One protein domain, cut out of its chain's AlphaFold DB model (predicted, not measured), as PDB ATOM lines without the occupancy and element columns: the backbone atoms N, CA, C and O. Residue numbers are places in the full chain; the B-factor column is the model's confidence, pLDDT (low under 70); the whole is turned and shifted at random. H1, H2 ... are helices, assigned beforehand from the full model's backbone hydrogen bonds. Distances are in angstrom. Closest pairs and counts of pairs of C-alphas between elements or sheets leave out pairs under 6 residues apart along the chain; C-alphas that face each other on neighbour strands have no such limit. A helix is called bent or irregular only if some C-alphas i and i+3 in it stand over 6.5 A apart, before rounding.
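Overview. This is residues 326 to 412 of the 821 residues of an uncharacterized protein of Edaphochlamys debaryana (UniProt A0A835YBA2). One long helix, H4, makes the long axis of a loose, elongated structure, with a small group of parts towards each of its ends. Towards its last residues lie H1 and H5, two helices that pack on each other at a steep angle, with the short H2 at a corner of H1; at the other end the first part of H4 folds back at a sharp kink, and the short H3 packs on residues 365 to 377. Residues 345 to 356, with no named element, run from H2 at one end to H3 at the other, and H4 returns. The printed part has 87 residues with five named helices, H1 to H5 in chain order, and no named strand: the class is all helix. The radius of gyration of the C-alphas is 15.8 A, and the C-alphas span 45 by 25 by 21 A.

Arrangement. H4, residues 363 to 397, has a kink of 130 degrees near residue 370 and is irregular, with C-alphas 368 and 371 9.3 A apart. It touches H3, residues 357 to 360, with residues 365 to 377 alone; the closest C-alphas are those of Asn 360 and Ser 373, 6.0 A apart. H4 and H1, residues 326 to 336, are near each other, with 7 pairs of C-alphas within 10 A. H1 touches H5, residues 404 to 412, at a steep tilt of 65 degrees, opposite ways; their closest C-alphas, of Ala 330 and Ala 406, are 4.9 A apart. H1 and H2, residues 341 to 344, only just touch, only at the corner by their link, with 3 pairs of C-alphas within 8 A; the closest are those of Ala 335 and Ser 344, 5.6 A apart. H4 and H5 are apart, as are H1 and H3; H2 and H4 are only just apart, their closest C-alphas 8.2 A from each other. In H1 and H5 every O i to N i+4 pair is within hydrogen-bond range, in H4 26 of 31; H2 and H3 are too short for such a pair, and their single O i to N i+3 pair is within range in H3 but not in H2.

Along the chain. H4 runs 38.4 A from C-alpha 363 at (175.607, 270.112, 176.687) to C-alpha 397 at (208.641, 278.812, 159.081). H1 measures 15.2 A and begins at C-alpha 326, (201.745, 271.772, 177.788). H5 measures 12.4 A and ends at C-alpha 412, (209.768, 281.080, 184.398). H2 and H3 have four residues each and measure 4.9 A and 5.2 A.

Size, cuts and confidence. The two C-alphas farthest apart, those of Lys 368 and Gly 400, are 46.1 A from each other. The printed part has no cut. The link from H2 to H3 is long, with 12 residues; H1 to H2 and H3 to H4 are tight, and H4 to H5 is short. The mean pLDDT of the printed part is 86.6; residues 338 to 341 are under 70.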
ATOM      1  N   LYS A 326     201.504 270.482 177.117       92.44
ATOM      2  CA  LYS A 326     201.745 271.772 177.788       92.44
ATOM      3  C   LYS A 326     202.498 272.750 176.876       92.44
ATOM      4  O   LYS A 326     202.033 273.869 176.694       92.44
ATOM      5  N   LEU A 327     203.543 272.300 176.170       94.06
ATOM      6  CA  LEU A 327     204.273 273.140 175.203       94.06
ATOM      7  C   LEU A 327     203.410 273.611 174.016       94.06
ATOM      8  O   LEU A 327     203.566 274.737 173.554       94.06
ATOM      9  N   ALA A 328     202.475 272.794 173.519       94.06
ATOM     10  CA  ALA A 328     201.531 273.242 172.493       94.06
ATOM     11  C   ALA A 328     200.505 274.250 173.046       94.06
ATOM     12  O   ALA A 328     200.087 275.142 172.309       94.06
ATOM     13  N   GLY A 329     200.134 274.132 174.326       92.88
ATOM     14  CA  GLY A 329     199.356 275.134 175.056       92.88
ATOM     15  C   GLY A 329     200.109 276.459 175.187       92.88
ATOM     16  O   GLY A 329     199.583 277.491 174.778       92.88
ATOM     17  N   ALA A 330     201.366 276.427 175.637       92.00
ATOM     18  CA  ALA A 330     202.232 277.602 175.744       92.00
ATOM     19  C   ALA A 330     202.406 278.320 174.391       92.00
ATOM     20  O   ALA A 330     202.183 279.522 174.306       92.00
ATOM     21  N   VAL A 331     202.658 277.586 173.296       92.06
ATOM     22  CA  VAL A 331     202.714 278.161 171.930       92.06
ATOM     23  C   VAL A 331     201.397 278.840 171.520       92.06
ATOM     24  O   VAL A 331     201.421 279.756 170.701       92.06
ATOM     25  N   ILE A 332     200.247 278.430 172.065       91.06
ATOM     26  CA  ILE A 332     198.962 279.104 171.836       91.06
ATOM     27  C   ILE A 332     198.797 280.318 172.772       91.06
ATOM     28  O   ILE A 332     198.364 281.360 172.279       91.06
ATOM     29  N   LYS A 333     199.176 280.229 174.059       89.00
ATOM     30  CA  LYS A 333     199.129 281.356 175.018       89.00
ATOM     31  C   LYS A 333     200.045 282.496 174.559       89.00
ATOM     32  O   LYS A 333     199.539 283.572 174.258       89.00
ATOM     33  N   SER A 334     201.342 282.243 174.361       84.56
ATOM     34  CA  SER A 334     202.321 283.251 173.914       84.56
ATOM     35  C   SER A 334     202.007 283.836 172.531       84.56
ATOM     36  O   SER A 334     202.305 284.996 172.264       84.56
ATOM     37  N   ALA A 335     201.375 283.068 171.633       85.19
ATOM     38  CA  ALA A 335     200.908 283.617 170.360       85.19
ATOM     39  C   ALA A 335     199.676 284.526 170.510       85.19
ATOM     40  O   ALA A 335     199.437 285.338 169.627       85.19
ATOM     41  N   SER A 336     198.877 284.380 171.568       82.06
ATOM     42  CA  SER A 336     197.603 285.098 171.719       82.06
ATOM     43  C   SER A 336     197.682 286.305 172.659       82.06
ATOM     44  O   SER A 336     196.963 287.266 172.419       82.06
ATOM     45  N   GLY A 337     198.532 286.252 173.691       70.25
ATOM     46  CA  GLY A 337     198.726 287.305 174.699       70.25
ATOM     47  C   GLY A 337     200.045 288.062 174.534       70.25
ATOM     48  O   GLY A 337     200.820 288.153 175.472       70.25
ATOM     49  N   THR A 338     200.337 288.514 173.317       63.78
ATOM     50  CA  THR A 338     201.403 289.486 173.016       63.78
ATOM     51  C   THR A 338     200.774 290.622 172.222       63.78
ATOM     52  O   THR A 338     199.870 290.357 171.430       63.78
ATOM     53  N   ASP A 339     201.267 291.854 172.318       60.72
ATOM     54  CA  ASP A 339     200.761 292.969 171.491       60.72
ATOM     55  C   ASP A 339     200.944 292.699 169.994       60.72
ATOM     56  O   ASP A 339     200.136 293.086 169.144       60.72
ATOM     57  N   ASP A 340     201.960 291.896 169.660       65.50
ATOM     58  CA  ASP A 340     202.160 291.384 168.313       65.50
ATOM     59  C   ASP A 340     201.252 290.191 167.939       65.50
ATOM     60  O   ASP A 340     201.485 289.547 166.910       65.50
ATOM     61  N   ALA A 341     200.174 289.915 168.692       66.94
ATOM     62  CA  ALA A 341     199.112 288.944 168.378       66.94
ATOM     63  C   ALA A 341     198.574 289.122 166.948       66.94
ATOM     64  O   ALA A 341     198.312 288.151 166.227       66.94
ATOM     65  N   GLU A 342     198.475 290.376 166.494       70.19
ATOM     66  CA  GLU A 342     198.195 290.770 165.110       70.19
ATOM     67  C   GLU A 342     199.115 290.059 164.092       70.19
ATOM     68  O   GLU A 342     198.649 289.572 163.049       70.19
ATOM     69  N   ARG A 343     200.420 289.972 164.370       74.38
ATOM     70  CA  ARG A 343     201.414 289.369 163.471       74.38
ATOM     71  C   ARG A 343     201.675 287.899 163.782       74.38
ATOM     72  O   ARG A 343     201.880 287.154 162.820       74.38
ATOM     73  N   SER A 344     201.617 287.452 165.036       80.12
ATOM     74  CA  SER A 344     201.910 286.076 165.478       80.12
ATOM     75  C   SER A 344     200.765 285.087 165.185       80.12
ATOM     76  O   SER A 344     201.024 284.003 164.638       80.12
ATOM     77  N   LEU A 345     199.492 285.471 165.372       87.44
ATOM     78  CA  LEU A 345     198.335 284.637 165.019       87.44
ATOM     79  C   LEU A 345     197.986 284.703 163.520       87.44
ATOM     80  O   LEU A 345     197.929 285.778 162.911       87.44
ATOM     81  N   PRO A 346     197.688 283.556 162.876       90.12
ATOM     82  CA  PRO A 346     197.169 283.540 161.516       90.12
ATOM     83  C   PRO A 346     195.774 284.174 161.445       90.12
ATOM     84  O   PRO A 346     194.946 284.008 162.342       90.12
ATOM     85  N   LEU A 347     195.464 284.804 160.308       89.00
ATOM     86  CA  LEU A 347     194.158 285.411 160.018       89.00
ATOM     87  C   LEU A 347     192.988 284.412 160.129       89.00
ATOM     88  O   LEU A 347     191.827 284.796 160.195       89.00
ATOM     89  N   GLU A 348     193.249 283.110 160.080       91.19
ATOM     90  CA  GLU A 348     192.276 282.044 160.325       91.19
ATOM     91  C   GLU A 348     191.876 281.907 161.803       91.19
ATOM     92  O   GLU A 348     190.738 281.521 162.050       91.19
ATOM     93  N   LEU A 349     192.766 282.233 162.750       91.00
ATOM     94  CA  LEU A 349     192.475 282.268 164.191       91.00
ATOM     95  C   LEU A 349     191.994 283.655 164.646       91.00
ATOM     96  O   LEU A 349     191.090 283.727 165.467       91.00
ATOM     97  N   ARG A 350     192.474 284.751 164.036       89.50
ATOM     98  CA  ARG A 350     192.011 286.131 164.322       89.50
ATOM     99  C   ARG A 350     190.607 286.479 163.781       89.50
ATOM    100  O   ARG A 350     190.274 287.649 163.613       89.50
ATOM    101  N   LYS A 351     189.780 285.486 163.439       89.81
ATOM    102  CA  LYS A 351     188.395 285.684 162.971       89.81
ATOM    103  C   LYS A 351     187.429 285.394 164.112       89.81
ATOM    104  O   LYS A 351     187.448 284.296 164.657       89.81
ATOM    105  N   GLY A 352     186.543 286.349 164.394       88.94
ATOM    106  CA  GLY A 352     185.494 286.199 165.401       88.94
ATOM    107  C   GLY A 352     184.655 284.928 165.216       88.94
ATOM    108  O   GLY A 352     184.381 284.491 164.092       88.94
ATOM    109  N   LEU A 353     184.259 284.337 166.345       89.25
ATOM    110  CA  LEU A 353     183.516 283.080 166.406       89.25
ATOM    111  C   LEU A 353     182.133 283.182 165.725       89.25
ATOM    112  O   LEU A 353     181.562 284.272 165.624       89.25
ATOM    113  N   PRO A 354     181.537 282.056 165.281       85.94
ATOM    114  CA  PRO A 354     180.173 282.050 164.760       85.94
ATOM    115  C   PRO A 354     179.171 282.632 165.768       85.94
ATOM    116  O   PRO A 354     179.116 282.201 166.919       85.94
ATOM    117  N   VAL A 355     178.344 283.586 165.330       86.56
ATOM    118  CA  VAL A 355     177.362 284.262 166.196       86.56
ATOM    119  C   VAL A 355     176.443 283.239 166.871       86.56
ATOM    120  O   VAL A 355     175.775 282.448 166.203       86.56
ATOM    121  N   GLY A 356     176.409 283.261 168.206       85.38
ATOM    122  CA  GLY A 356     175.624 282.327 169.012       85.38
ATOM    123  C   GLY A 356     176.204 280.911 169.111       85.38
ATOM    124  O   GLY A 356     175.436 279.979 169.358       85.38
ATOM    125  N   LEU A 357     177.518 280.717 168.926       83.62
ATOM    126  CA  LEU A 357     178.200 279.419 169.075       83.62
ATOM    127  C   LEU A 357     177.799 278.699 170.376       83.62
ATOM    128  O   LEU A 357     177.368 277.548 170.331       83.62
ATOM    129  N   VAL A 358     177.836 279.420 171.503       84.69
ATOM    130  CA  VAL A 358     177.487 278.938 172.855       84.69
ATOM    131  C   VAL A 358     176.055 278.397 172.990       84.69
ATOM    132  O   VAL A 358     175.792 277.547 173.831       84.69
ATOM    133  N   TYR A 359     175.118 278.825 172.138       85.06
ATOM    134  CA  TYR A 359     173.731 278.336 172.155       85.06
ATOM    135  C   TYR A 359     173.500 277.119 171.243       85.06
ATOM    136  O   TYR A 359     172.454 276.466 171.345       85.06
ATOM    137  N   ASN A 360     174.451 276.847 170.341       80.12
ATOM    138  CA  ASN A 360     174.381 275.839 169.277       80.12
ATOM    139  C   ASN A 360     175.396 274.689 169.450       80.12
ATOM    140  O   ASN A 360     175.361 273.734 168.675       80.12
ATOM    141  N   MET A 361     176.265 274.767 170.459       80.00
ATOM    142  CA  MET A 361     177.209 273.727 170.880       80.00
ATOM    143  C   MET A 361     177.104 273.477 172.397       80.00
ATOM    144  O   MET A 361     176.320 274.127 173.087       80.00
ATOM    145  N   GLY A 362     177.866 272.507 172.909       81.62
ATOM    146  CA  GLY A 362     177.874 272.140 174.329       81.62
ATOM    147  C   GLY A 362     176.634 271.358 174.782       81.62
ATOM    148  O   GLY A 362     175.724 271.066 173.999       81.62
ATOM    149  N   VAL A 363     176.600 271.019 176.074       87.62
ATOM    150  CA  VAL A 363     175.607 270.112 176.687       87.62
ATOM    151  C   VAL A 363     174.166 270.537 176.380       87.62
ATOM    152  O   VAL A 363     173.338 269.719 175.980       87.62
ATOM    153  N   LEU A 364     173.862 271.835 176.479       84.94
ATOM    154  CA  LEU A 364     172.522 272.365 176.222       84.94
ATOM    155  C   LEU A 364     172.084 272.226 174.749       84.94
ATOM    156  O   LEU A 364     170.884 272.133 174.478       84.94
ATOM    157  N   ALA A 365     173.012 272.201 173.789       85.12
ATOM    158  CA  ALA A 365     172.698 271.924 172.387       85.12
ATOM    159  C   ALA A 365     172.487 270.424 172.138       85.12
ATOM    160  O   ALA A 365     171.545 270.045 171.436       85.12
ATOM    161  N   GLU A 366     173.292 269.559 172.757       87.38
ATOM    162  CA  GLU A 366     173.148 268.102 172.637       87.38
ATOM    163  C   GLU A 366     171.845 267.583 173.257       87.38
ATOM    164  O   GLU A 366     171.147 266.783 172.627       87.38
ATOM    165  N   LEU A 367     171.460 268.108 174.427       89.19
ATOM    166  CA  LEU A 367     170.176 267.825 175.083       89.19
ATOM    167  C   LEU A 367     168.965 268.226 174.221       89.19
ATOM    168  O   LEU A 367     167.923 267.573 174.283       89.19
ATOM    169  N   LYS A 368     169.089 269.279 173.397       88.06
ATOM    170  CA  LYS A 368     168.058 269.676 172.421       88.06
ATOM    171  C   LYS A 368     168.059 268.740 171.207       88.06
ATOM    172  O   LYS A 368     166.996 268.278 170.794       88.06
ATOM    173  N   SER A 369     169.229 268.489 170.613       88.12
ATOM    174  CA  SER A 369     169.442 267.493 169.556       88.12
ATOM    175  C   SER A 369     170.935 267.303 169.258       88.12
ATOM    176  O   SER A 369     171.577 268.182 168.684       88.12
ATOM    177  N   SER A 370     171.465 266.113 169.542       83.00
ATOM    178  CA  SER A 370     172.842 265.723 169.200       83.00
ATOM    179  C   SER A 370     173.142 265.793 167.695       83.00
ATOM    180  O   SER A 370     174.172 266.338 167.309       83.00
ATOM    181  N   ASP A 371     172.229 265.328 166.832       83.25
ATOM    182  CA  ASP A 371     172.368 265.431 165.367       83.25
ATOM    183  C   ASP A 371     172.472 266.897 164.892       83.25
ATOM    184  O   ASP A 371     173.222 267.196 163.960       83.25
ATOM    185  N   ALA A 372     171.733 267.822 165.522       80.06
ATOM    186  CA  ALA A 372     171.789 269.245 165.190       80.06
ATOM    187  C   ALA A 372     173.054 269.919 165.745       80.06
ATOM    188  O   ALA A 372     173.705 270.658 165.009       80.06
ATOM    189  N   SER A 373     173.433 269.612 166.992       82.00
ATOM    190  CA  SER A 373     174.679 270.070 167.625       82.00
ATOM    191  C   SER A 373     175.898 269.668 166.784       82.00
ATOM    192  O   SER A 373     176.669 270.521 166.348       82.00
ATOM    193  N   ALA A 374     176.010 268.389 166.408       81.62
ATOM    194  CA  ALA A 374     177.099 267.890 165.567       81.62
ATOM    195  C   ALA A 374     177.124 268.523 164.158       81.62
ATOM    196  O   ALA A 374     178.194 268.715 163.576       81.62
ATOM    197  N   ALA A 375     175.959 268.873 163.598       81.44
ATOM    198  CA  ALA A 375     175.875 269.586 162.325       81.44
ATOM    199  C   ALA A 375     176.286 271.069 162.441       81.44
ATOM    200  O   ALA A 375     176.923 271.586 161.522       81.44
ATOM    201  N   ALA A 376     175.955 271.732 163.553       79.62
ATOM    202  CA  ALA A 376     176.306 273.124 163.841       79.62
ATOM    203  C   ALA A 376     177.781 273.296 164.249       79.62
ATOM    204  O   ALA A 376     178.417 274.267 163.847       79.62
ATOM    205  N   ALA A 377     178.349 272.326 164.967       81.88
ATOM    206  CA  ALA A 377     179.757 272.308 165.358       81.88
ATOM    207  C   ALA A 377     180.708 272.165 164.161       81.88
ATOM    208  O   ALA A 377     181.836 272.663 164.182       81.88
ATOM    209  N   LYS A 378     180.268 271.488 163.092       84.19
ATOM    210  CA  LYS A 378     181.143 271.117 161.979       84.19
ATOM    211  C   LYS A 378     181.844 272.318 161.299       84.19
ATOM    212  O   LYS A 378     183.060 272.225 161.127       84.19
ATOM    213  N   PRO A 379     181.171 273.418 160.900       86.56
ATOM    214  CA  PRO A 379     181.852 274.560 160.281       86.56
ATOM    215  C   PRO A 379     182.843 275.258 161.220       86.56
ATOM    216  O   PRO A 379     183.902 275.681 160.765       86.56
ATOM    217  N   ALA A 380     182.536 275.332 162.522       86.19
ATOM    218  CA  ALA A 380     183.445 275.881 163.528       86.19
ATOM    219  C   ALA A 380     184.711 275.016 163.659       86.19
ATOM    220  O   ALA A 380     185.823 275.532 163.585       86.19
ATOM    221  N   ALA A 381     184.555 273.690 163.732       88.56
ATOM    222  CA  ALA A 381     185.673 272.749 163.755       88.56
ATOM    223  C   ALA A 381     186.501 272.764 162.451       88.56
ATOM    224  O   ALA A 381     187.726 272.663 162.499       88.56
ATOM    225  N   GLU A 382     185.869 272.918 161.280       91.25
ATOM    226  CA  GLU A 382     186.581 273.072 160.000       91.25
ATOM    227  C   GLU A 382     187.387 274.387 159.942       91.25
ATOM    228  O   GLU A 382     188.506 274.376 159.421       91.25
ATOM    229  N   ALA A 383     186.874 275.482 160.522       90.62
ATOM    230  CA  ALA A 383     187.565 276.770 160.624       90.62
ATOM    231  C   ALA A 383     188.726 276.745 161.636       90.62
ATOM    232  O   ALA A 383     189.860 277.049 161.261       90.62
ATOM    233  N   LEU A 384     188.490 276.294 162.873       92.50
ATOM    234  CA  LEU A 384     189.522 276.161 163.908       92.50
ATOM    235  C   LEU A 384     190.667 275.254 163.435       92.50
ATOM    236  O   LEU A 384     191.839 275.614 163.529       92.50
ATOM    237  N   ALA A 385     190.347 274.114 162.815       94.81
ATOM    238  CA  ALA A 385     191.365 273.232 162.256       94.81
ATOM    239  C   ALA A 385     192.111 273.849 161.055       94.81
ATOM    240  O   ALA A 385     193.220 273.414 160.744       94.81
ATOM    241  N   ALA A 386     191.540 274.818 160.332       94.75
ATOM    242  CA  ALA A 386     192.290 275.590 159.337       94.75
ATOM    243  C   ALA A 386     193.276 276.552 160.022       94.75
ATOM    244  O   ALA A 386     194.441 276.590 159.629       94.75
ATOM    245  N   GLY A 387     192.842 277.231 161.086       94.56
ATOM    246  CA  GLY A 387     193.675 278.111 161.906       94.56
ATOM    247  C   GLY A 387     194.858 277.409 162.564       94.56
ATOM    248  O   GLY A 387     195.996 277.825 162.363       94.56
ATOM    249  N   LEU A 388     194.628 276.281 163.236       95.50
ATOM    250  CA  LEU A 388     195.695 275.487 163.861       95.50
ATOM    251  C   LEU A 388     196.735 274.984 162.841       95.50
ATOM    252  O   LEU A 388     197.926 274.940 163.138       95.50
ATOM    253  N   ARG A 389     196.324 274.665 161.602       96.38
ATOM    254  CA  ARG A 389     197.266 274.317 160.517       96.38
ATOM    255  C   ARG A 389     198.058 275.523 160.013       96.38
ATOM    256  O   ARG A 389     199.212 275.359 159.632       96.38
ATOM    257  N   ALA A 390     197.458 276.713 159.996       94.56
ATOM    258  CA  ALA A 390     198.151 277.946 159.638       94.56
ATOM    259  C   ALA A 390     199.154 278.375 160.727       94.56
ATOM    260  O   ALA A 390     200.244 278.830 160.390       94.56
ATOM    261  N   LEU A 391     198.831 278.159 162.008       93.19
ATOM    262  CA  LEU A 391     199.743 278.372 163.136       93.19
ATOM    263  C   LEU A 391     200.917 277.378 163.091       93.19
ATOM    264  O   LEU A 391     202.069 277.796 163.133       93.19
ATOM    265  N   ALA A 392     200.650 276.085 162.874       94.75
ATOM    266  CA  ALA A 392     201.702 275.081 162.695       94.75
ATOM    267  C   ALA A 392     202.644 275.411 161.516       94.75
ATOM    268  O   ALA A 392     203.860 275.316 161.649       94.75
ATOM    269  N   ALA A 393     202.107 275.880 160.384       94.06
ATOM    270  CA  ALA A 393     202.918 276.306 159.240       94.06
ATOM    271  C   ALA A 393     203.753 277.577 159.513       94.06
ATOM    272  O   ALA A 393     204.779 277.783 158.863       94.06
ATOM    273  N   ARG A 394     203.339 278.429 160.463       90.88
ATOM    274  CA  ARG A 394     204.136 279.569 160.951       90.88
ATOM    275  C   ARG A 394     205.246 279.110 161.893       90.88
ATOM    276  O   ARG A 394     206.383 279.530 161.708       90.88
ATOM    277  N   LEU A 395     204.947 278.190 162.811       92.06
ATOM    278  CA  LEU A 395     205.923 277.558 163.706       92.06
ATOM    279  C   LEU A 395     207.037 276.833 162.922       92.06
ATOM    280  O   LEU A 395     208.209 276.961 163.259       92.06
ATOM    281  N   GLU A 396     206.697 276.137 161.828       93.50
ATOM    282  CA  GLU A 396     207.683 275.539 160.910       93.50
ATOM    283  C   GLU A 396     208.530 276.582 160.150       93.50
ATOM    284  O   GLU A 396     209.677 276.304 159.796       93.50
ATOM    285  N   ALA A 397     207.979 277.768 159.870       91.69
ATOM    286  CA  ALA A 397     208.641 278.812 159.081       91.69
ATOM    287  C   ALA A 397     209.524 279.754 159.918       91.69
ATOM    288  O   ALA A 397     210.539 280.240 159.415       91.69
ATOM    289  N   ALA A 398     209.144 280.015 161.169       86.25
ATOM    290  CA  ALA A 398     209.812 280.935 162.084       86.25
ATOM    291  C   ALA A 398     209.776 280.397 163.533       86.25
ATOM    292  O   ALA A 398     209.152 281.010 164.399       86.25
ATOM    293  N   PRO A 399     210.443 279.263 163.832       86.88
ATOM    294  CA  PRO A 399     210.366 278.637 165.153       86.88
ATOM    295  C   PRO A 399     210.832 279.566 166.280       86.88
ATOM    296  O   PRO A 399     210.214 279.583 167.333       86.88
ATOM    297  N   GLY A 400     211.848 280.407 166.054       85.94
ATOM    298  CA  GLY A 400     212.311 281.372 167.062       85.94
ATOM    299  C   GLY A 400     211.288 282.445 167.463       85.94
ATOM    300  O   GLY A 400     211.461 283.046 168.507       85.94
ATOM    301  N   ALA A 401     210.226 282.670 166.679       84.25
ATOM    302  CA  ALA A 401     209.204 283.688 166.962       84.25
ATOM    303  C   ALA A 401     207.932 283.130 167.633       84.25
ATOM    304  O   ALA A 401     206.990 283.875 167.868       84.25
ATOM    305  N   LEU A 402     207.864 281.813 167.872       86.38
ATOM    306  CA  LEU A 402     206.695 281.146 168.470       86.38
ATOM    307  C   LEU A 402     207.080 280.043 169.466       86.38
ATOM    308  O   LEU A 402     206.353 279.804 170.420       86.38
ATOM    309  N   LEU A 403     208.207 279.356 169.248       91.00
ATOM    310  CA  LEU A 403     208.709 278.316 170.145       91.00
ATOM    311  C   LEU A 403     209.564 278.890 171.275       91.00
ATOM    312  O   LEU A 403     209.489 278.364 172.376       91.00
ATOM    313  N   ALA A 404     210.372 279.929 171.019       89.19
ATOM    314  CA  ALA A 404     211.229 280.505 172.057       89.19
ATOM    315  C   ALA A 404     210.404 281.176 173.175       89.19
ATOM    316  O   ALA A 404     210.510 280.675 174.290       89.19
ATOM    317  N   PRO A 405     209.448 282.096 172.899       87.06
ATOM    318  CA  PRO A 405     208.615 282.688 173.957       87.06
ATOM    319  C   PRO A 405     207.781 281.658 174.732       87.06
ATOM    320  O   PRO A 405     207.541 281.810 175.924       87.06
ATOM    321  N   ALA A 406     207.367 280.569 174.076       90.50
ATOM    322  CA  ALA A 406     206.636 279.479 174.720       90.50
ATOM    323  C   ALA A 406     207.522 278.608 175.629       90.50
ATOM    324  O   ALA A 406     207.051 278.112 176.648       90.50
ATOM    325  N   VAL A 407     208.795 278.409 175.270       91.94
ATOM    326  CA  VAL A 407     209.783 277.715 176.114       91.94
ATOM    327  C   VAL A 407     210.258 278.620 177.250       91.94
ATOM    328  O   VAL A 407     210.425 278.135 178.361       91.94
ATOM    329  N   GLU A 408     210.432 279.914 176.990       89.44
ATOM    330  CA  GLU A 408     210.786 280.940 177.975       89.44
ATOM    331  C   GLU A 408     209.669 281.083 179.021       89.44
ATOM    332  O   GLU A 408     209.938 280.927 180.207       89.44
ATOM    333  N   SER A 409     208.405 281.203 178.597       87.56
ATOM    334  CA  SER A 409     207.229 281.192 179.484       87.56
ATOM    335  C   SER A 409     207.112 279.902 180.313       87.56
ATOM    336  O   SER A 409     206.858 279.973 181.511       87.56
ATOM    337  N   MET A 410     207.368 278.722 179.727       89.38
ATOM    338  CA  MET A 410     207.440 277.462 180.491       89.38
ATOM    339  C   MET A 410     208.655 277.373 181.430       89.38
ATOM    340  O   MET A 410     208.665 276.533 182.329       89.38
ATOM    341  N   ALA A 411     209.690 278.187 181.219       90.88
ATOM    342  CA  ALA A 411     210.893 278.189 182.039       90.88
ATOM    343  C   ALA A 411     210.805 279.140 183.241       90.88
ATOM    344  O   ALA A 411     211.585 278.941 184.165       90.88
ATOM    345  N   VAL A 412     209.890 280.119 183.277       89.88
ATOM    346  CA  VAL A 412     209.768 281.080 184.398       89.88
ATOM    347  C   VAL A 412     209.593 280.358 185.741       89.88
ATOM    348  O   VAL A 412     210.439 280.512 186.617       89.88
TER     349      VAL A 412